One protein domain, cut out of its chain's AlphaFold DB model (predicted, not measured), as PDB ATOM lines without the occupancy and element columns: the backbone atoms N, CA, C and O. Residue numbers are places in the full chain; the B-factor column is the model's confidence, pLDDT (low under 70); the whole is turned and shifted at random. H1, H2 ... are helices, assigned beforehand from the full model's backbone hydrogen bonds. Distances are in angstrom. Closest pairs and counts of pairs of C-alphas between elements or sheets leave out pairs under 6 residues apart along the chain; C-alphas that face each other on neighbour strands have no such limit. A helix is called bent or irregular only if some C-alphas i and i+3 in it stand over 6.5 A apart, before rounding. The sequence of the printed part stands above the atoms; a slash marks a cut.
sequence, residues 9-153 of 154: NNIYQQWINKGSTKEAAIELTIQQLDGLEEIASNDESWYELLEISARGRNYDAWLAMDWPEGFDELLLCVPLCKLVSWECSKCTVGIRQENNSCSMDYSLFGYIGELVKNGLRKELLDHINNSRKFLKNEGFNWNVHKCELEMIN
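Overview. This is residues 9 to 153 of the 154 residues of an uncharacterized protein of Ignavibacteria bacterium (UniProt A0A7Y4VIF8). A compact, all-helix body is built along the long helix H2, with H4 beside its earlier part and H7 beside its later part, both running back antiparallel to it; H6 pairs with H7, and H3 turns across the far end of H2. H1 folds over the early part of H2 and H4, while H8 lies beyond H6 on the other side of the body, and the short H5 is near H4 and H7. The printed part has 145 residues with eight named helices, H1 to H8 in order, and no named strand. The radius of gyration of the C-alphas is 14.6 A, and the rounded outline spans 36 by 32 by 27 A.

Arrangement. H1, residues 9 to 17, and H2, residues 22 to 41, form a helical hairpin at 37 degrees, only just steep; H2 touches H1 with residues 24 to 28 alone, closest at C-alphas Trp 15 and Ala 24, 6.3 A. H2 is the hub, touching four helices. H3, residues 43 to 56, touches H2 only at the corner, closest at C-alphas Ala 40 and Trp 46, 5.0 A. H4, residues 74 to 83, touches H2 at a shallow tilt of 3 degrees, opposite ways, closest at C-alphas Ala 25 and Pro 79, 4.7 A; H4 is irregular, with C-alphas 76 and 79 8.3 A apart. H5, residues 92 to 96, is close to H4 but not clearly touching, closest at C-alphas Leu 80 and Thr 92, 7.7 A. H6, residues 110 to 117, touches H3 about perpendicular at 74 degrees, closest at C-alphas Ser 53 and Lys 117, 6.3 A. H7, residues 121 to 135, forms a helical hairpin with H6, closest at C-alphas Leu 115 and Leu 124, 5.8 A, and touches H2 at 13 degrees, a shallow tilt, opposite ways, closest at C-alphas Leu 33 and Ile 128, 6.2 A. H8, residues 144 to 152, is close to H6 but not clearly touching, closest at C-alphas Tyr 111 and Cys 147, 7.9 A. In H1, H2, H3, H6, H7 and H8 every O i to N i+4 pair is within hydrogen-bond range; H4 has 4 of 6, and H5 has 0 of 1 with 1 of 2 O i to N i+3 pairs.

Along the chain. H1 begins at C-alpha 9, (100.692, 110.048, 144.459). H2 is 28.4 A long, H7 21.1 A and H3 20.1 A; H4 is 13.6 A, H8 12.7 A, H1 12.2 A, H6 11.1 A and H5 6.5 A. H2 ends at C-alpha 41, (80.202, 98.938, 154.898), and H8 at C-alpha 152, (70.122, 99.300, 130.918).

Size, cuts and confidence. The two C-alphas farthest apart, Asn 17 and Asn 153, are 44.1 A apart. The printed part has no cut. The links H3 to H4, residues 57 to 73, and H5 to H6, residues 97 to 109, are long. Mean pLDDT of the printed part is 80.3; residues 55 to 75, 86 and 153 are under 70.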
ATOM      1  N   ASN A   9      99.276 109.872 144.151       79.62
ATOM      2  CA  ASN A   9     100.692 110.048 144.459       79.62
ATOM      3  C   ASN A   9     101.134 109.084 145.560       79.62
ATOM      4  O   ASN A   9     102.187 108.463 145.445       79.62
ATOM      5  N   ASN A  10     100.312 108.911 146.594       84.06
ATOM      6  CA  ASN A  10     100.621 108.029 147.710       84.06
ATOM      7  C   ASN A  10     100.686 106.566 147.265       84.06
ATOM      8  O   ASN A  10     101.672 105.890 147.560       84.06
ATOM      9  N   ILE A  11      99.687 106.078 146.522       84.19
ATOM     10  CA  ILE A  11      99.689 104.684 146.061       84.19
ATOM     11  C   ILE A  11     100.812 104.420 145.052       84.19
ATOM     12  O   ILE A  11     101.461 103.372 145.097       84.19
ATOM     13  N   TYR A  12     101.110 105.394 144.190       83.69
ATOM     14  CA  TYR A  12     102.213 105.299 143.242       83.69
ATOM     15  C   TYR A  12     103.572 105.212 143.945       83.69
ATOM     16  O   TYR A  12     104.374 104.334 143.626       83.69
ATOM     17  N   GLN A  13     103.820 106.067 144.941       87.69
ATOM     18  CA  GLN A  13     105.051 106.008 145.731       87.69
ATOM     19  C   GLN A  13     105.166 104.691 146.505       87.69
ATOM     20  O   GLN A  13     106.243 104.100 146.553       87.69
ATOM     21  N   GLN A  14     104.066 104.173 147.061       90.94
ATOM     22  CA  GLN A  14     104.084 102.859 147.706       90.94
ATOM     23  C   GLN A  14     104.430 101.730 146.731       90.94
ATOM     24  O   GLN A  14     105.203 100.840 147.088       90.94
ATOM     25  N   TRP A  15     103.914 101.773 145.502       91.88
ATOM     26  CA  TRP A  15     104.256 100.786 144.477       91.88
ATOM     27  C   TRP A  15     105.744 100.826 144.113       91.88
ATOM     28  O   TRP A  15     106.388  99.774 144.080       91.88
ATOM     29  N   ILE A  16     106.310 102.026 143.931       90.88
ATOM     30  CA  ILE A  16     107.755 102.202 143.719       90.88
ATOM     31  C   ILE A  16     108.542 101.593 144.883       90.88
ATOM     32  O   ILE A  16     109.438 100.779 144.662       90.88
ATOM     33  N   ASN A  17     108.167 101.929 146.119       94.50
ATOM     34  CA  ASN A  17     108.847 101.463 147.330       94.50
ATOM     35  C   ASN A  17     108.746  99.942 147.531       94.50
ATOM     36  O   ASN A  17     109.621  99.345 148.154       94.50
ATOM     37  N   LYS A  18     107.714  99.300 146.972       93.75
ATOM     38  CA  LYS A  18     107.543  97.838 146.933       93.75
ATOM     39  C   LYS A  18     108.247  97.167 145.743       93.75
ATOM     40  O   LYS A  18     108.032  95.986 145.486       93.75
ATOM     41  N   GLY A  19     109.099  97.894 145.017       93.25
ATOM     42  CA  GLY A  19     109.928  97.348 143.941       93.25
ATOM     43  C   GLY A  19     109.280  97.364 142.558       93.25
ATOM     44  O   GLY A  19     109.809  96.741 141.643       93.25
ATOM     45  N   SER A  20     108.163  98.079 142.377       91.50
ATOM     46  CA  SER A  20     107.491  98.251 141.078       91.50
ATOM     47  C   SER A  20     107.087  96.936 140.384       91.50
ATOM     48  O   SER A  20     107.082  96.839 139.156       91.50
ATOM     49  N   THR A  21     106.766  95.899 141.159       92.06
ATOM     50  CA  THR A  21     106.430  94.574 140.621       92.06
ATOM     51  C   THR A  21     104.940  94.435 140.315       92.06
ATOM     52  O   THR A  21     104.104  95.225 140.775       92.06
ATOM     53  N   LYS A  22     104.587  93.401 139.540       89.75
ATOM     54  CA  LYS A  22     103.190  93.036 139.272       89.75
ATOM     55  C   LYS A  22     102.481  92.596 140.552       89.75
ATOM     56  O   LYS A  22     101.333  92.962 140.775       89.75
ATOM     57  N   GLU A  23     103.169  91.833 141.391       91.88
ATOM     58  CA  GLU A  23     102.659  91.315 142.657       91.88
ATOM     59  C   GLU A  23     102.327  92.470 143.605       91.88
ATOM     60  O   GLU A  23     101.225  92.514 144.146       91.88
ATOM     61  N   ALA A  24     103.224  93.457 143.717       92.44
ATOM     62  CA  ALA A  24     102.983  94.667 144.495       92.44
ATOM     63  C   ALA A  24     101.823  95.500 143.927       92.44
ATOM     64  O   ALA A  24     101.035  96.057 144.689       92.44
ATOM     65  N   ALA A  25     101.693  95.582 142.599       90.56
ATOM     66  CA  ALA A  25     100.583  96.292 141.972       90.56
ATOM     67  C   ALA A  25      99.228  95.642 142.292       90.56
ATOM     68  O   ALA A  25      98.275  96.344 142.630       90.56
ATOM     69  N   ILE A  26      99.147  94.309 142.230       91.56
ATOM     70  CA  ILE A  26      97.950  93.549 142.609       91.56
ATOM     71  C   ILE A  26      97.655  93.719 144.103       91.56
ATOM     72  O   ILE A  26      96.513  93.996 144.458       91.56
ATOM     73  N   GLU A  27      98.668  93.598 144.965       93.56
ATOM     74  CA  GLU A  27      98.533  93.774 146.417       93.56
ATOM     75  C   GLU A  27      97.938  95.148 146.761       93.56
ATOM     76  O   GLU A  27      96.939  95.228 147.470       93.56
ATOM     77  N   LEU A  28      98.507  96.226 146.214       92.25
ATOM     78  CA  LEU A  28      98.040  97.592 146.463       92.25
ATOM     79  C   LEU A  28      96.640  97.850 145.892       92.25
ATOM     80  O   LEU A  28      95.843  98.541 146.521       92.25
ATOM     81  N   THR A  29      96.322  97.274 144.730       91.75
ATOM     82  CA  THR A  29      94.970  97.349 144.145       91.75
ATOM     83  C   THR A  29      93.947  96.681 145.067       91.75
ATOM     84  O   THR A  29      92.873  97.225 145.308       91.75
ATOM     85  N   ILE A  30      94.285  95.517 145.635       93.75
ATOM     86  CA  ILE A  30      93.426  94.832 146.611       93.75
ATOM     87  C   ILE A  30      93.259  95.679 147.877       93.75
ATOM     88  O   ILE A  30      92.141  95.803 148.357       93.75
ATOM     89  N   GLN A  31      94.312  96.335 148.369       92.88
ATOM     90  CA  GLN A  31      94.198  97.228 149.531       92.88
ATOM     91  C   GLN A  31      93.264  98.421 149.278       92.88
ATOM     92  O   GLN A  31      92.531  98.818 150.179       92.88
ATOM     93  N   GLN A  32      93.246  98.982 148.063       89.50
ATOM     94  CA  GLN A  32      92.256 100.008 147.712       89.50
ATOM     95  C   GLN A  32      90.830  99.446 147.697       89.50
ATOM     96  O   GLN A  32      89.912 100.106 148.176       89.50
ATOM     97  N   LEU A  33      90.638  98.223 147.192       92.75
ATOM     98  CA  LEU A  33      89.342  97.542 147.246       92.75
ATOM     99  C   LEU A  33      88.884  97.282 148.689       92.75
ATOM    100  O   LEU A  33      87.710  97.479 148.985       92.75
ATOM    101  N   ASP A  34      89.798  96.901 149.583       93.69
ATOM    102  CA  ASP A  34      89.503  96.708 151.007       93.69
ATOM    103  C   ASP A  34      89.110  98.044 151.670       93.69
ATOM    104  O   ASP A  34      88.118  98.115 152.394       93.69
ATOM    105  N   GLY A  35      89.816  99.137 151.354       91.75
ATOM    106  CA  GLY A  35      89.451 100.481 151.817       91.75
ATOM    107  C   GLY A  35      88.072 100.931 151.322       91.75
ATOM    108  O   GLY A  35      87.301 101.518 152.082       91.75
ATOM    109  N   LEU A  36      87.724 100.614 150.071       91.62
ATOM    110  CA  LEU A  36      86.397 100.888 149.519       91.62
ATOM    111  C   LEU A  36      85.309 100.029 150.182       91.62
ATOM    112  O   LEU A  36      84.219 100.533 150.440       91.62
ATOM    113  N   GLU A  37      85.593  98.760 150.483       94.88
ATOM    114  CA  GLU A  37      84.686  97.877 151.226       94.88
ATOM    115  C   GLU A  37      84.407  98.421 152.632       94.88
ATOM    116  O   GLU A  37      83.248  98.440 153.048       94.88
ATOM    117  N   GLU A  38      85.424  98.919 153.345       93.62
ATOM    118  CA  GLU A  38      85.252  99.570 154.653       93.62
ATOM    119  C   GLU A  38      84.338 100.801 154.557       93.62
ATOM    120  O   GLU A  38      83.404 100.939 155.351       93.62
ATOM    121  N   ILE A  39      84.568 101.668 153.563       90.31
ATOM    122  CA  ILE A  39      83.737 102.853 153.304       90.31
ATOM    123  C   ILE A  39      82.295 102.434 153.012       90.31
ATOM    124  O   ILE A  39      81.368 102.917 153.657       90.31
ATOM    125  N   ALA A  40      82.102 101.501 152.080       92.31
ATOM    126  CA  ALA A  40      80.783 101.027 151.685       92.31
ATOM    127  C   ALA A  40      80.088 100.223 152.793       92.31
ATOM    128  O   ALA A  40      78.871 100.107 152.781       92.31
ATOM    129  N   SER A  41      80.800  99.684 153.780       94.31
ATOM    130  CA  SER A  41      80.202  98.938 154.898       94.31
ATOM    131  C   SER A  41      79.760  99.832 156.060       94.31
ATOM    132  O   SER A  41      79.015  99.379 156.927       94.31
ATOM    133  N   ASN A  42      80.143 101.109 156.063       94.31
ATOM    134  CA  ASN A  42      79.743 102.088 157.069       94.31
ATOM    135  C   ASN A  42      78.712 103.072 156.497       94.31
ATOM    136  O   ASN A  42      78.917 103.620 155.423       94.31
ATOM    137  N   ASP A  43      77.607 103.306 157.208       94.44
ATOM    138  CA  ASP A  43      76.522 104.162 156.705       94.44
ATOM    139  C   ASP A  43      76.967 105.611 156.471       94.44
ATOM    140  O   ASP A  43      76.688 106.173 155.417       94.44
ATOM    141  N   GLU A  44      77.684 106.208 157.424       92.81
ATOM    142  CA  GLU A  44      78.139 107.600 157.345       92.81
ATOM    143  C   GLU A  44      79.144 107.789 156.200       92.81
ATOM    144  O   GLU A  44      78.947 108.649 155.342       92.81
ATOM    145  N   SER A  45      80.166 106.931 156.123       88.19
ATOM    146  CA  SER A  45      81.157 106.956 155.038       88.19
ATOM    147  C   SER A  45      80.539 106.656 153.668       88.19
ATOM    148  O   SER A  45      80.975 107.206 152.659       88.19
ATOM    149  N   TRP A  46      79.518 105.793 153.609       91.12
ATOM    150  CA  TRP A  46      78.781 105.507 152.381       91.12
ATOM    151  C   TRP A  46      78.025 106.739 151.879       91.12
ATOM    152  O   TRP A  46      78.119 107.074 150.699       91.12
ATOM    153  N   TYR A  47      77.314 107.444 152.762       90.38
ATOM    154  CA  TYR A  47      76.634 108.685 152.386       90.38
ATOM    155  C   TYR A  47      77.621 109.776 151.954       90.38
ATOM    156  O   TYR A  47      77.365 110.444 150.954       90.38
ATOM    157  N   GLU A  48      78.766 109.906 152.635       86.00
ATOM    158  CA  GLU A  48      79.856 110.814 152.238       86.00
ATOM    159  C   GLU A  48      80.359 110.487 150.816       86.00
ATOM    160  O   GLU A  48      80.497 111.380 149.978       86.00
ATOM    161  N   LEU A  49      80.561 109.201 150.499       84.56
ATOM    162  CA  LEU A  49      80.960 108.745 149.163       84.56
ATOM    163  C   LEU A  49      79.909 109.086 148.091       84.56
ATOM    164  O   LEU A  49      80.269 109.562 147.013       84.56
ATOM    165  N   LEU A  50      78.622 108.861 148.374       85.56
ATOM    166  CA  LEU A  50      77.532 109.209 147.455       85.56
ATOM    167  C   LEU A  50      77.464 110.713 147.195       85.56
ATOM    168  O   LEU A  50      77.289 111.135 146.052       85.56
ATOM    169  N   GLU A  51      77.627 111.522 148.239       82.56
ATOM    170  CA  GLU A  51      77.623 112.977 148.129       82.56
ATOM    171  C   GLU A  51      78.778 113.474 147.250       82.56
ATOM    172  O   GLU A  51      78.568 114.284 146.346       82.56
ATOM    173  N   ILE A  52      79.988 112.946 147.451       75.88
ATOM    174  CA  ILE A  52      81.158 113.288 146.632       75.88
ATOM    175  C   ILE A  52      80.974 112.838 145.181       75.88
ATOM    176  O   ILE A  52      81.269 113.601 144.260       75.88
ATOM    177  N   SER A  53      80.443 111.632 144.962       76.12
ATOM    178  CA  SER A  53      80.127 111.124 143.622       76.12
ATOM    179  C   SER A  53      79.128 112.030 142.891       76.12
ATOM    180  O   SER A  53      79.350 112.413 141.737       76.12
ATOM    181  N   ALA A  54      78.066 112.462 143.579       73.25
ATOM    182  CA  ALA A  54      77.058 113.366 143.028       73.25
ATOM    183  C   ALA A  54      77.621 114.759 142.696       73.25
ATOM    184  O   ALA A  54      77.204 115.370 141.711       73.25
ATOM    185  N   ARG A  55      78.582 115.262 143.485       67.25
ATOM    186  CA  ARG A  55      79.273 116.536 143.216       67.25
ATOM    187  C   ARG A  55      80.216 116.448 142.011       67.25
ATOM    188  O   ARG A  55      80.220 117.363 141.191       67.25
ATOM    189  N   GLY A  56      80.968 115.351 141.877       58.09
ATOM    190  CA  GLY A  56      81.966 115.165 140.813       58.09
ATOM    191  C   GLY A  56      81.377 115.070 139.398       58.09
ATOM    192  O   GLY A  56      81.923 115.641 138.455       58.09
ATOM    193  N   ARG A  57      80.205 114.437 139.234       51.50
ATOM    194  CA  ARG A  57      79.573 114.249 137.908       51.50
ATOM    195  C   ARG A  57      79.013 115.518 137.254       51.50
ATOM    196  O   ARG A  57      78.640 115.462 136.085       51.50
ATOM    197  N   ASN A  58      78.972 116.652 137.953       42.06
ATOM    198  CA  ASN A  58      78.650 117.933 137.320       42.06
ATOM    199  C   ASN A  58      79.830 118.532 136.532       42.06
ATOM    200  O   ASN A  58      79.601 119.497 135.803       42.06
ATOM    201  N   TYR A  59      81.055 117.994 136.655       42.19
ATOM    202  CA  TYR A  59      82.253 118.667 136.136       42.19
ATOM    203  C   TYR A  59      83.152 117.838 135.214       42.19
ATOM    204  O   TYR A  59      83.585 118.401 134.217       42.19
ATOM    205  N   ASP A  60      83.397 116.549 135.454       38.56
ATOM    206  CA  ASP A  60      83.995 115.635 134.463       38.56
ATOM    207  C   ASP A  60      84.078 114.222 135.054       38.56
ATOM    208  O   ASP A  60      84.328 114.074 136.248       38.56
ATOM    209  N   ALA A  61      83.917 113.178 134.243       40.53
ATOM    210  CA  ALA A  61      84.131 111.796 134.697       40.53
ATOM    211  C   ALA A  61      85.611 111.363 134.595       40.53
ATOM    212  O   ALA A  61      85.943 110.241 134.954       40.53
ATOM    213  N   TRP A  62      86.501 112.234 134.091       49.84
ATOM    214  CA  TRP A  62      87.811 111.806 133.577       49.84
ATOM    215  C   TRP A  62      89.016 112.669 133.956       49.84
ATOM    216  O   TRP A  62      90.135 112.351 133.548       49.84
ATOM    217  N   LEU A  63      88.845 113.753 134.719       35.25
ATOM    218  CA  LEU A  63      89.952 114.658 135.033       35.25
ATOM    219  C   LEU A  63      90.254 114.726 136.528       35.25
ATOM    220  O   LEU A  63      89.778 115.583 137.268       35.25
ATOM    221  N   ALA A  64      91.169 113.847 136.927       46.22
ATOM    222  CA  ALA A  64      92.015 114.023 138.090       46.22
ATOM    223  C   ALA A  64      92.859 115.305 137.956       46.22
ATOM    224  O   ALA A  64      93.777 115.355 137.138       46.22
ATOM    225  N   MET A  65      92.600 116.297 138.812       33.75
ATOM    226  CA  MET A  65      93.636 117.179 139.380       33.75
ATOM    227  C   MET A  65      93.315 117.597 140.821       33.75
ATOM    228  O   MET A  65      94.249 117.781 141.598       33.75
ATOM    229  N   ASP A  66      92.039 117.614 141.217       35.62
ATOM    230  CA  ASP A  66      91.616 118.072 142.543       35.62
ATOM    231  C   ASP A  66      90.896 116.960 143.330       35.62
ATOM    232  O   ASP A  66      89.687 116.975 143.534       35.62
ATOM    233  N   TRP A  67      91.653 115.971 143.823       39.41
ATOM    234  CA  TRP A  67      91.186 115.205 144.986       39.41
ATOM    235  C   TRP A  67      91.465 116.043 146.247       39.41
ATOM    236  O   TRP A  67      92.622 116.435 146.442       39.41
ATOM    237  N   PRO A  68      90.459 116.311 147.108       41.22
ATOM    238  CA  PRO A  68      89.319 115.437 147.380       41.22
ATOM    239  C   PRO A  68      87.948 115.986 146.949       41.22
ATOM    240  O   PRO A  68      87.136 116.265 147.820       41.22
ATOM    241  N   GLU A  69      87.636 116.064 145.649       36.78
ATOM    242  CA  GLU A  69      86.244 116.091 145.154       36.78
ATOM    243  C   GLU A  69      86.125 115.354 143.797       36.78
ATOM    244  O   GLU A  69      86.537 115.867 142.766       36.78
ATOM    245  N   GLY A  70      85.548 114.142 143.789       42.19
ATOM    246  CA  GLY A  70      85.247 113.359 142.577       42.19
ATOM    247  C   GLY A  70      85.874 111.964 142.595       42.19
ATOM    248  O   GLY A  70      87.085 111.823 142.471       42.19
ATOM    249  N   PHE A  71      85.049 110.930 142.796       48.44
ATOM    250  CA  PHE A  71      85.454 109.519 142.775       48.44
ATOM    251  C   PHE A  71      86.075 109.155 141.415       48.44
ATOM    252  O   PHE A  71      85.390 109.260 140.406       48.44
ATOM    253  N   ASP A  72      87.344 108.736 141.408       57.66
ATOM    254  CA  ASP A  72      88.034 108.207 140.227       57.66
ATOM    255  C   ASP A  72      88.319 106.719 140.465       57.66
ATOM    256  O   ASP A  72      89.213 106.349 141.233       57.66
ATOM    257  N   GLU A  73      87.540 105.842 139.833       56.44
ATOM    258  CA  GLU A  73      87.721 104.389 139.871       56.44
ATOM    259  C   GLU A  73      89.115 103.937 139.406       56.44
ATOM    260  O   GLU A  73      89.568 102.850 139.784       56.44
ATOM    261  N   LEU A  74      89.840 104.765 138.641       59.16
ATOM    262  CA  LEU A  74      91.203 104.471 138.211       59.16
ATOM    263  C   LEU A  74      92.190 104.556 139.372       59.16
ATOM    264  O   LEU A  74      93.228 103.891 139.302       59.16
ATOM    265  N   LEU A  75      91.859 105.272 140.459       65.12
ATOM    266  CA  LEU A  75      92.644 105.283 141.701       65.12
ATOM    267  C   LEU A  75      92.796 103.880 142.289       65.12
ATOM    268  O   LEU A  75      93.862 103.537 142.805       65.12
ATOM    269  N   LEU A  76      91.769 103.041 142.128       70.25
ATOM    270  CA  LEU A  76      91.782 101.669 142.621       70.25
ATOM    271  C   LEU A  76      92.839 100.825 141.902       70.25
ATOM    272  O   LEU A  76      93.428  99.941 142.518       70.25
ATOM    273  N   CYS A  77      93.118 101.106 140.624       73.25
ATOM    274  CA  CYS A  77      94.005 100.302 139.783       73.25
ATOM    275  C   CYS A  77      95.265 101.027 139.272       73.25
ATOM    276  O   CYS A  77      95.967 100.474 138.420       73.25
ATOM    277  N   VAL A  78      95.615 102.215 139.794       78.38
ATOM    278  CA  VAL A  78      96.808 102.996 139.374       78.38
ATOM    279  C   VAL A  78      98.078 102.148 139.268       78.38
ATOM    280  O   VAL A  78      98.763 102.246 138.243       78.38
ATOM    281  N   PRO A  79      98.423 101.293 140.254       77.12
ATOM    282  CA  PRO A  79      99.639 100.486 140.170       77.12
ATOM    283  C   PRO A  79      99.637  99.534 138.965       77.12
ATOM    284  O   PRO A  79     100.667  99.337 138.322       77.12
ATOM    285  N   LEU A  80      98.472  98.981 138.609       80.75
ATOM    286  CA  LEU A  80      98.313  98.089 137.456       80.75
ATOM    287  C   LEU A  80      98.450  98.838 136.130       80.75
ATOM    288  O   LEU A  80      99.041  98.310 135.188       80.75
ATOM    289  N   CYS A  81      97.938 100.068 136.053       79.12
ATOM    290  CA  CYS A  81      98.090 100.927 134.880       79.12
ATOM    291  C   CYS A  81      99.556 101.328 134.669       79.12
ATOM    292  O   CYS A  81     100.053 101.311 133.541       79.12
ATOM    293  N   LYS A  82     100.279 101.635 135.752       79.00
ATOM    294  CA  LYS A  82     101.696 102.020 135.695       79.00
ATOM    295  C   LYS A  82     102.625 100.886 135.281       79.00
ATOM    296  O   LYS A  82     103.590 101.159 134.573       79.00
ATOM    297  N   LEU A  83     102.303  99.640 135.629       79.00
ATOM    298  CA  LEU A  83     103.065  98.458 135.204       79.00
ATOM    299  C   LEU A  83     103.238  98.379 133.675       79.00
ATOM    300  O   LEU A  83     104.263  97.910 133.192       79.00
ATOM    301  N   VAL A  84     102.241  98.841 132.918       73.75
ATOM    302  CA  VAL A  84     102.197  98.746 131.450       73.75
ATOM    303  C   VAL A  84     102.169 100.111 130.764       73.75
ATOM    304  O   VAL A  84     101.811 100.200 129.598       73.75
ATOM    305  N   SER A  85     102.515 101.188 131.479       75.00
ATOM    306  CA  SER A  85     102.461 102.567 130.959       75.00
ATOM    307  C   SER A  85     101.119 102.932 130.303       75.00
ATOM    308  O   SER A  85     101.096 103.600 129.276       75.00
ATOM    309  N   TRP A  86     100.004 102.523 130.920       69.19
ATOM    310  CA  TRP A  86      98.628 102.775 130.456       69.19
ATOM    311  C   TRP A  86      98.212 102.046 129.173       69.19
ATOM    312  O   TRP A  86      97.228 102.402 128.533       69.19
ATOM    313  N   GLU A  87      98.895 100.959 128.823       75.62
ATOM    314  CA  GLU A  87      98.484 100.085 127.726       75.62
ATOM    315  C   GLU A  87      97.495  99.019 128.222       75.62
ATOM    316  O   GLU A  87      97.881  97.897 128.560       75.62
ATOM    317  N   CYS A  88      96.199  99.353 128.289       74.50
ATOM    318  CA  CYS A  88      95.160  98.458 128.823       74.50
ATOM    319  C   CYS A  88      95.177  97.063 128.178       74.50
ATOM    320  O   CYS A  88      95.090  96.069 128.893       74.50
ATOM    321  N   SER A  89      95.414  96.972 126.868       76.25
ATOM    322  CA  SER A  89      95.547  95.702 126.132       76.25
ATOM    323  C   SER A  89      96.711  94.813 126.587       76.25
ATOM    324  O   SER A  89      96.755  93.637 126.243       76.25
ATOM    325  N   LYS A  90      97.660  95.347 127.364       77.56
ATOM    326  CA  LYS A  90      98.774  94.597 127.962       77.56
ATOM    327  C   LYS A  90      98.642  94.435 129.477       77.56
ATOM    328  O   LYS A  90      99.382  93.657 130.080       77.56
ATOM    329  N   CYS A  91      97.706  95.141 130.113       83.50
ATOM    330  CA  CYS A  91      97.433  94.997 131.539       83.50
ATOM    331  C   CYS A  91      96.767  93.642 131.823       83.50
ATOM    332  O   CYS A  91      95.921  93.179 131.063       83.50
ATOM    333  N   THR A  92      97.080  93.030 132.971       80.50
ATOM    334  CA  THR A  92      96.449  91.762 133.396       80.50
ATOM    335  C   THR A  92      94.925  91.868 133.483       80.50
ATOM    336  O   THR A  92      94.239  90.878 133.248       80.50
ATOM    337  N   VAL A  93      94.402  93.056 133.794       84.06
ATOM    338  CA  VAL A  93      92.961  93.308 133.821       84.06
ATOM    339  C   VAL A  93      92.422  93.441 132.407       84.06
ATOM    340  O   VAL A  93      91.590  92.629 132.022       84.06
ATOM    341  N   GLY A  94      92.960  94.373 131.613       82.50
ATOM    342  CA  GLY A  94      92.504  94.626 130.245       82.50
ATOM    343  C   GLY A  94      92.503  93.379 129.359       82.50
ATOM    344  O   GLY A  94      91.476  93.079 128.761       82.50
ATOM    345  N   ILE A  95      93.576  92.577 129.363       85.12
ATOM    346  CA  ILE A  95      93.651  91.311 128.601       85.12
ATOM    347  C   ILE A  95      92.465  90.383 128.912       85.12
ATOM    348  O   ILE A  95      91.935  89.712 128.030       85.12
ATOM    349  N   ARG A  96      92.042  90.338 130.177       86.38
ATOM    350  CA  ARG A  96      90.993  89.439 130.676       86.38
ATOM    351  C   ARG A  96      89.583  90.032 130.587       86.38
ATOM    352  O   ARG A  96      88.636  89.339 130.939       86.38
ATOM    353  N   GLN A  97      89.448  91.272 130.119       84.75
ATOM    354  CA  GLN A  97      88.169  91.938 129.845       84.75
ATOM    355  C   GLN A  97      88.079  92.397 128.384       84.75
ATOM    356  O   GLN A  97      87.600  93.489 128.095       84.75
ATOM    357  N   GLU A  98      88.583  91.578 127.456       85.00
ATOM    358  CA  GLU A  98      88.495  91.838 126.009       85.00
ATOM    359  C   GLU A  98      89.215  93.128 125.571       85.00
ATOM    360  O   GLU A  98      88.829  93.796 124.619       85.00
ATOM    361  N   ASN A  99      90.307  93.471 126.259       80.62
ATOM    362  CA  ASN A  99      91.112  94.682 126.070       80.62
ATOM    363  C   ASN A  99      90.402  95.997 126.417       80.62
ATOM    364  O   ASN A  99      90.938  97.066 126.114       80.62
ATOM    365  N   ASN A 100      89.251  95.943 127.090       77.44
ATOM    366  CA  ASN A 100      88.585  97.151 127.557       77.44
ATOM    367  C   ASN A 100      89.443  97.887 128.594       77.44
ATOM    368  O   ASN A 100      90.110  97.279 129.442       77.44
ATOM    369  N   SER A 101      89.438  99.217 128.509       79.31
ATOM    370  CA  SER A 101      90.069 100.074 129.512       79.31
ATOM    371  C   SER A 101      89.287 100.005 130.819       79.31
ATOM    372  O   SER A 101      88.064  99.915 130.794       79.31
ATOM    373  N   CYS A 102      89.977 100.116 131.959       79.69
ATOM    374  CA  CYS A 102      89.338 100.277 133.274       79.69
ATOM    375  C   CYS A 102      88.479 101.544 133.381       79.69
ATOM    376  O   CYS A 102      87.731 101.697 134.332       79.69
ATOM    377  N   SER A 103      88.617 102.432 132.406       72.69
ATOM    378  CA  SER A 103      87.862 103.662 132.292       72.69
ATOM    379  C   SER A 103      86.588 103.520 131.447       72.69
ATOM    380  O   SER A 103      85.854 104.473 131.258       72.69
ATOM    381  N   MET A 104      86.314 102.339 130.883       76.19
ATOM    382  CA  MET A 104      84.996 102.051 130.316       76.19
ATOM    383  C   MET A 104      84.019 101.749 131.456       76.19
ATOM    384  O   MET A 104      84.337 100.907 132.298       76.19
ATOM    385  N   ASP A 105      82.826 102.347 131.426       77.38
ATOM    386  CA  ASP A 105      81.786 102.259 132.468       77.38
ATOM    387  C   ASP A 105      81.468 100.829 132.932       77.38
ATOM    388  O   ASP A 105      81.192 100.598 134.103       77.38
ATOM    389  N   TYR A 106      81.536  99.841 132.039       82.75
ATOM    390  CA  TYR A 106      81.211  98.438 132.345       82.75
ATOM    391  C   TYR A 106      82.446  97.533 132.441       82.75
ATOM    392  O   TYR A 106      82.352  96.304 132.469       82.75
ATOM    393  N   SER A 107      83.638  98.125 132.478       85.56
ATOM    394  CA  SER A 107      84.867  97.411 132.818       85.56
ATOM    395  C   SER A 107      84.881  97.015 134.295       85.56
ATOM    396  O   SER A 107      84.080  97.503 135.090       85.56
ATOM    397  N   LEU A 108      85.820  96.149 134.685       88.56
ATOM    398  CA  LEU A 108      85.906  95.653 136.059       88.56
ATOM    399  C   LEU A 108      85.950  96.788 137.100       88.56
ATOM    400  O   LEU A 108      85.303  96.682 138.135       88.56
ATOM    401  N   PHE A 109      86.693  97.866 136.835       86.25
ATOM    402  CA  PHE A 109      86.776  99.007 137.753       86.25
ATOM    403  C   PHE A 109      85.786 100.122 137.403       86.25
ATOM    404  O   PHE A 109      85.189 100.665 138.325       86.25
ATOM    405  N   GLY A 110      85.512 100.385 136.122       81.62
ATOM    406  CA  GLY A 110      84.471 101.339 135.705       81.62
ATOM    407  C   GLY A 110      83.104 101.036 136.311       81.62
ATOM    408  O   GLY A 110      82.411 101.938 136.779       81.62
ATOM    409  N   TYR A 111      82.766  99.748 136.438       86.75
ATOM    410  CA  TYR A 111      81.479  99.338 136.990       86.75
ATOM    411  C   TYR A 111      81.292  99.769 138.448       86.75
ATOM    412  O   TYR A 111      80.171 100.023 138.879       86.75
ATOM    413  N   ILE A 112      82.380  99.942 139.206       88.31
ATOM    414  CA  ILE A 112      82.322 100.499 140.562       88.31
ATOM    415  C   ILE A 112      81.744 101.920 140.530       88.31
ATOM    416  O   ILE A 112      80.869 102.235 141.337       88.31
ATOM    417  N   GLY A 113      82.186 102.757 139.588       82.31
ATOM    418  CA  GLY A 113      81.690 104.123 139.424       82.31
ATOM    419  C   GLY A 113      80.194 104.172 139.097       82.31
ATOM    420  O   GLY A 113      79.470 105.022 139.629       82.31
ATOM    421  N   GLU A 114      79.698 103.234 138.285       83.19
ATOM    422  CA  GLU A 114      78.266 103.116 137.989       83.19
ATOM    423  C   GLU A 114      77.454 102.620 139.193       83.19
ATOM    424  O   GLU A 114      76.400 103.185 139.489       83.19
ATOM    425  N   LEU A 115      77.945 101.640 139.954       88.06
ATOM    426  CA  LEU A 115      77.261 101.171 141.165       88.06
ATOM    427  C   LEU A 115      77.165 102.270 142.233       88.06
ATOM    428  O   LEU A 115      76.100 102.467 142.820       88.06
ATOM    429  N   VAL A 116      78.248 103.025 142.454       87.81
ATOM    430  CA  VAL A 116      78.262 104.152 143.402       87.81
ATOM    431  C   VAL A 116      77.281 105.236 142.961       87.81
ATOM    432  O   VAL A 116      76.464 105.677 143.762       87.81
ATOM    433  N   LYS A 117      77.299 105.640 141.685       81.50
ATOM    434  CA  LYS A 117      76.372 106.654 141.147       81.50
ATOM    435  C   LYS A 117      74.908 106.288 141.354       81.50
ATOM    436  O   LYS A 117      74.107 107.153 141.689       81.50
ATOM    437  N   ASN A 118      74.560 105.021 141.152       84.38
ATOM    438  CA  ASN A 118      73.186 104.547 141.291       84.38
ATOM    439  C   ASN A 118      72.826 104.166 142.739       84.38
ATOM    440  O   ASN A 118      71.721 103.695 142.995       84.38
ATOM    441  N   GLY A 119      73.734 104.365 143.702       88.44
ATOM    442  CA  GLY A 119      73.490 104.043 145.107       88.44
ATOM    443  C   GLY A 119      73.349 102.542 145.390       88.44
ATOM    444  O   GLY A 119      72.791 102.162 146.420       88.44
ATOM    445  N   LEU A 120      73.856 101.684 144.501       92.50
ATOM    446  CA  LEU A 120      73.715 100.226 144.543       92.50
ATOM    447  C   LEU A 120      74.756  99.607 145.488       92.50
ATOM    448  O   LEU A 120      75.732  98.975 145.082       92.50
ATOM    449  N   ARG A 121      74.577  99.854 146.790       94.94
ATOM    450  CA  ARG A 121      75.537  99.499 147.849       94.94
ATOM    451  C   ARG A 121      75.807  97.999 147.949       94.94
ATOM    452  O   ARG A 121      76.949  97.587 148.142       94.94
ATOM    453  N   LYS A 122      74.762  97.174 147.879       96.38
ATOM    454  CA  LYS A 122      74.893  95.720 148.048       96.38
ATOM    455  C   LYS A 122      75.647  95.118 146.865       96.38
ATOM    456  O   LYS A 122      76.581  94.345 147.047       96.38
ATOM    457  N   GLU A 123      75.264  95.533 145.669       95.00
ATOM    458  CA  GLU A 123      75.873  95.159 144.403       95.00
ATOM    459  C   GLU A 123      77.340  95.596 144.363       95.00
ATOM    460  O   GLU A 123      78.191  94.831 143.913       95.00
ATOM    461  N   LEU A 124      77.658  96.780 144.901       93.69
ATOM    462  CA  LEU A 124      79.034  97.252 145.056       93.69
ATOM    463  C   LEU A 124      79.867  96.314 145.934       93.69
ATOM    464  O   LEU A 124      80.955  95.911 145.529       93.69
ATOM    465  N   LEU A 125      79.366  95.936 147.112       96.25
ATOM    466  CA  LEU A 125      80.071  95.021 148.018       96.25
ATOM    467  C   LEU A 125      80.290  93.639 147.375       96.25
ATOM    468  O   LEU A 125      81.379  93.062 147.470       96.25
ATOM    469  N   ASP A 126      79.291  93.121 146.661       96.00
ATOM    470  CA  ASP A 126      79.411  91.869 145.906       96.00
ATOM    471  C   ASP A 126      80.443  91.991 144.767       96.00
ATOM    472  O   ASP A 126      81.261  91.089 144.542       96.00
ATOM    473  N   HIS A 127      80.467  93.129 144.074       94.25
ATOM    474  CA  HIS A 127      81.398  93.399 142.982       94.25
ATOM    475  C   HIS A 127      82.846  93.588 143.454       94.25
ATOM    476  O   HIS A 127      83.770  93.065 142.828       94.25
ATOM    477  N   ILE A 128      83.068  94.238 144.600       94.50
ATOM    478  CA  ILE A 128      84.392  94.342 145.240       94.50
ATOM    479  C   ILE A 128      84.948  92.942 145.536       94.50
ATOM    480  O   ILE A 128      86.095  92.623 145.203       94.50
ATOM    481  N   ASN A 129      84.111  92.062 146.090       94.75
ATOM    482  CA  ASN A 129      84.463  90.669 146.352       94.75
ATOM    483  C   ASN A 129      84.865  89.913 145.080       94.75
ATOM    484  O   ASN A 129      85.879  89.207 145.056       94.75
ATOM    485  N   ASN A 130      84.099  90.074 144.004       94.00
ATOM    486  CA  ASN A 130      84.397  89.452 142.719       94.00
ATOM    487  C   ASN A 130      85.653  90.031 142.055       94.00
ATOM    488  O   ASN A 130      86.446  89.277 141.490       94.00
ATOM    489  N   SER A 131      85.902  91.330 142.199       92.69
ATOM    490  CA  SER A 131      87.115  91.992 141.709       92.69
ATOM    491  C   SER A 131      88.374  91.462 142.400       92.69
ATOM    492  O   SER A 131      89.378  91.195 141.736       92.69
ATOM    493  N   ARG A 132      88.320  91.181 143.711       94.00
ATOM    494  CA  ARG A 132      89.420  90.500 144.424       94.00
ATOM    495  C   ARG A 132      89.689  89.104 143.854       94.00
ATOM    496  O   ARG A 132      90.839  88.786 143.547       94.00
ATOM    497  N   LYS A 133      88.642  88.295 143.649       93.38
ATOM    498  CA  LYS A 133      88.761  86.961 143.028       93.38
ATOM    499  C   LYS A 133      89.326  87.048 141.614       93.38
ATOM    500  O   LYS A 133      90.174  86.242 141.234       93.38
ATOM    501  N   PHE A 134      88.897  88.049 140.842       91.94
ATOM    502  CA  PHE A 134      89.431  88.316 139.514       91.94
ATOM    503  C   PHE A 134      90.941  88.553 139.586       91.94
ATOM    504  O   PHE A 134      91.697  87.840 138.926       91.94
ATOM    505  N   LEU A 135      91.394  89.499 140.413       90.75
ATOM    506  CA  LEU A 135      92.807  89.868 140.543       90.75
ATOM    507  C   LEU A 135      93.684  88.698 141.009       90.75
ATOM    508  O   LEU A 135      94.784  88.518 140.488       90.75
ATOM    509  N   LYS A 136      93.173  87.864 141.923       90.50
ATOM    510  CA  LYS A 136      93.848  86.654 142.424       90.50
ATOM    511  C   LYS A 136      93.758  85.447 141.482       90.50
ATOM    512  O   LYS A 136      94.369  84.418 141.753       90.50
ATOM    513  N   ASN A 137      93.038  85.573 140.364       85.75
ATOM    514  CA  ASN A 137      92.787  84.498 139.400       85.75
ATOM    515  C   ASN A 137      92.043  83.284 140.004       85.75
ATOM    516  O   ASN A 137      92.290  82.138 139.641       85.75
ATOM    517  N   GLU A 138      91.097  83.535 140.909       87.38
ATOM    518  CA  GLU A 138      90.328  82.521 141.651       87.38
ATOM    519  C   GLU A 138      89.028  82.114 140.921       87.38
ATOM    520  O   GLU A 138      87.966  81.973 141.523       87.38
ATOM    521  N   GLY A 139      89.087  81.950 139.594       77.00
ATOM    522  CA  GLY A 139      87.976  81.410 138.793       77.00
ATOM    523  C   GLY A 139      86.820  82.374 138.488       77.00
ATOM    524  O   GLY A 139      85.821  81.951 137.909       77.00
ATOM    525  N   PHE A 140      86.941  83.660 138.830       85.25
ATOM    526  CA  PHE A 140      85.982  84.683 138.408       85.25
ATOM    527  C   PHE A 140      86.368  85.286 137.048       85.25
ATOM    528  O   PHE A 140      87.486  85.783 136.868       85.25
ATOM    529  N   ASN A 141      85.411  85.275 136.117       85.31
ATOM    530  CA  ASN A 141      85.531  85.879 134.793       85.31
ATOM    531  C   ASN A 141      84.608  87.094 134.704       85.31
ATOM    532  O   ASN A 141      83.411  86.985 134.967       85.31
ATOM    533  N   TRP A 142      85.174  88.236 134.321       89.12
ATOM    534  CA  TRP A 142      84.410  89.453 134.068       89.12
ATOM    535  C   TRP A 142      83.817  89.431 132.658       89.12
ATOM    536  O   TRP A 142      84.469  88.956 131.730       89.12
ATOM    537  N   ASN A 143      82.598  89.948 132.496       86.75
ATOM    538  CA  ASN A 143      81.947  90.097 131.198       86.75
ATOM    539  C   ASN A 143      81.316  91.491 131.110       86.75
ATOM    540  O   ASN A 143      80.283  91.748 131.724       86.75
ATOM    541  N   VAL A 144      81.948  92.355 130.320       84.50
ATOM    542  CA  VAL A 144      81.558  93.759 130.130       84.50
ATOM    543  C   VAL A 144      80.139  93.870 129.561       84.50
ATOM    544  O   VAL A 144      79.317  94.614 130.088       84.50
ATOM    545  N   HIS A 145      79.814  93.070 128.542       86.56
ATOM    546  CA  HIS A 145      78.513  93.101 127.866       86.56
ATOM    547  C   HIS A 145      77.355  92.655 128.757       86.56
ATOM    548  O   HIS A 145      76.237  93.148 128.632       86.56
ATOM    549  N   LYS A 146      77.607  91.718 129.675       85.06
ATOM    550  CA  LYS A 146      76.595  91.299 130.644       85.06
ATOM    551  C   LYS A 146      76.207  92.468 131.558       85.06
ATOM    552  O   LYS A 146      75.020  92.701 131.754       85.06
ATOM    553  N   CYS A 147      77.189  93.200 132.078       81.00
ATOM    554  CA  CYS A 147      76.950  94.318 132.991       81.00
ATOM    555  C   CYS A 147      76.313  95.521 132.289       81.00
ATOM    556  O   CYS A 147      75.417  96.145 132.848       81.00
ATOM    557  N   GLU A 148      76.709  95.793 131.043       80.44
ATOM    558  CA  GLU A 148      76.046  96.781 130.183       80.44
ATOM    559  C   GLU A 148      74.537  96.499 130.069       80.44
ATOM    560  O   GLU A 148      73.712  97.378 130.311       80.44
ATOM    561  N   LEU A 149      74.159  95.246 129.787       82.31
ATOM    562  CA  LEU A 149      72.755  94.837 129.703       82.31
ATOM    563  C   LEU A 149      72.021  94.921 131.047       82.31
ATOM    564  O   LEU A 149      70.848  95.287 131.071       82.31
ATOM    565  N   GLU A 150      72.669  94.566 132.156       80.75
ATOM    566  CA  GLU A 150      72.062  94.645 133.492       80.75
ATOM    567  C   GLU A 150      71.738  96.098 133.870       80.75
ATOM    568  O   GLU A 150      70.634  96.360 134.339       80.75
ATOM    569  N   MET A 151      72.630  97.048 133.569       75.25
ATOM    570  CA  MET A 151      72.436  98.469 133.889       75.25
ATOM    571  C   MET A 151      71.392  99.175 133.028       75.25
ATOM    572  O   MET A 151      70.748 100.099 133.504       75.25
ATOM    573  N   ILE A 152      71.191  98.754 131.776       74.31
ATOM    574  CA  ILE A 152      70.122  99.300 130.918       74.31
ATOM    575  C   ILE A 152      68.724  98.988 131.489       74.31
ATOM    576  O   ILE A 152      67.758  99.683 131.176       74.31
ATOM    577  N   ASN A 153      68.608  97.938 132.306       64.75
ATOM    578  CA  ASN A 153      67.339  97.442 132.841       64.75
ATOM    579  C   ASN A 153      67.052  97.878 134.294       64.75
ATOM    580  O   ASN A 153      66.053  97.422 134.858       64.75
TER     581      ASN A 153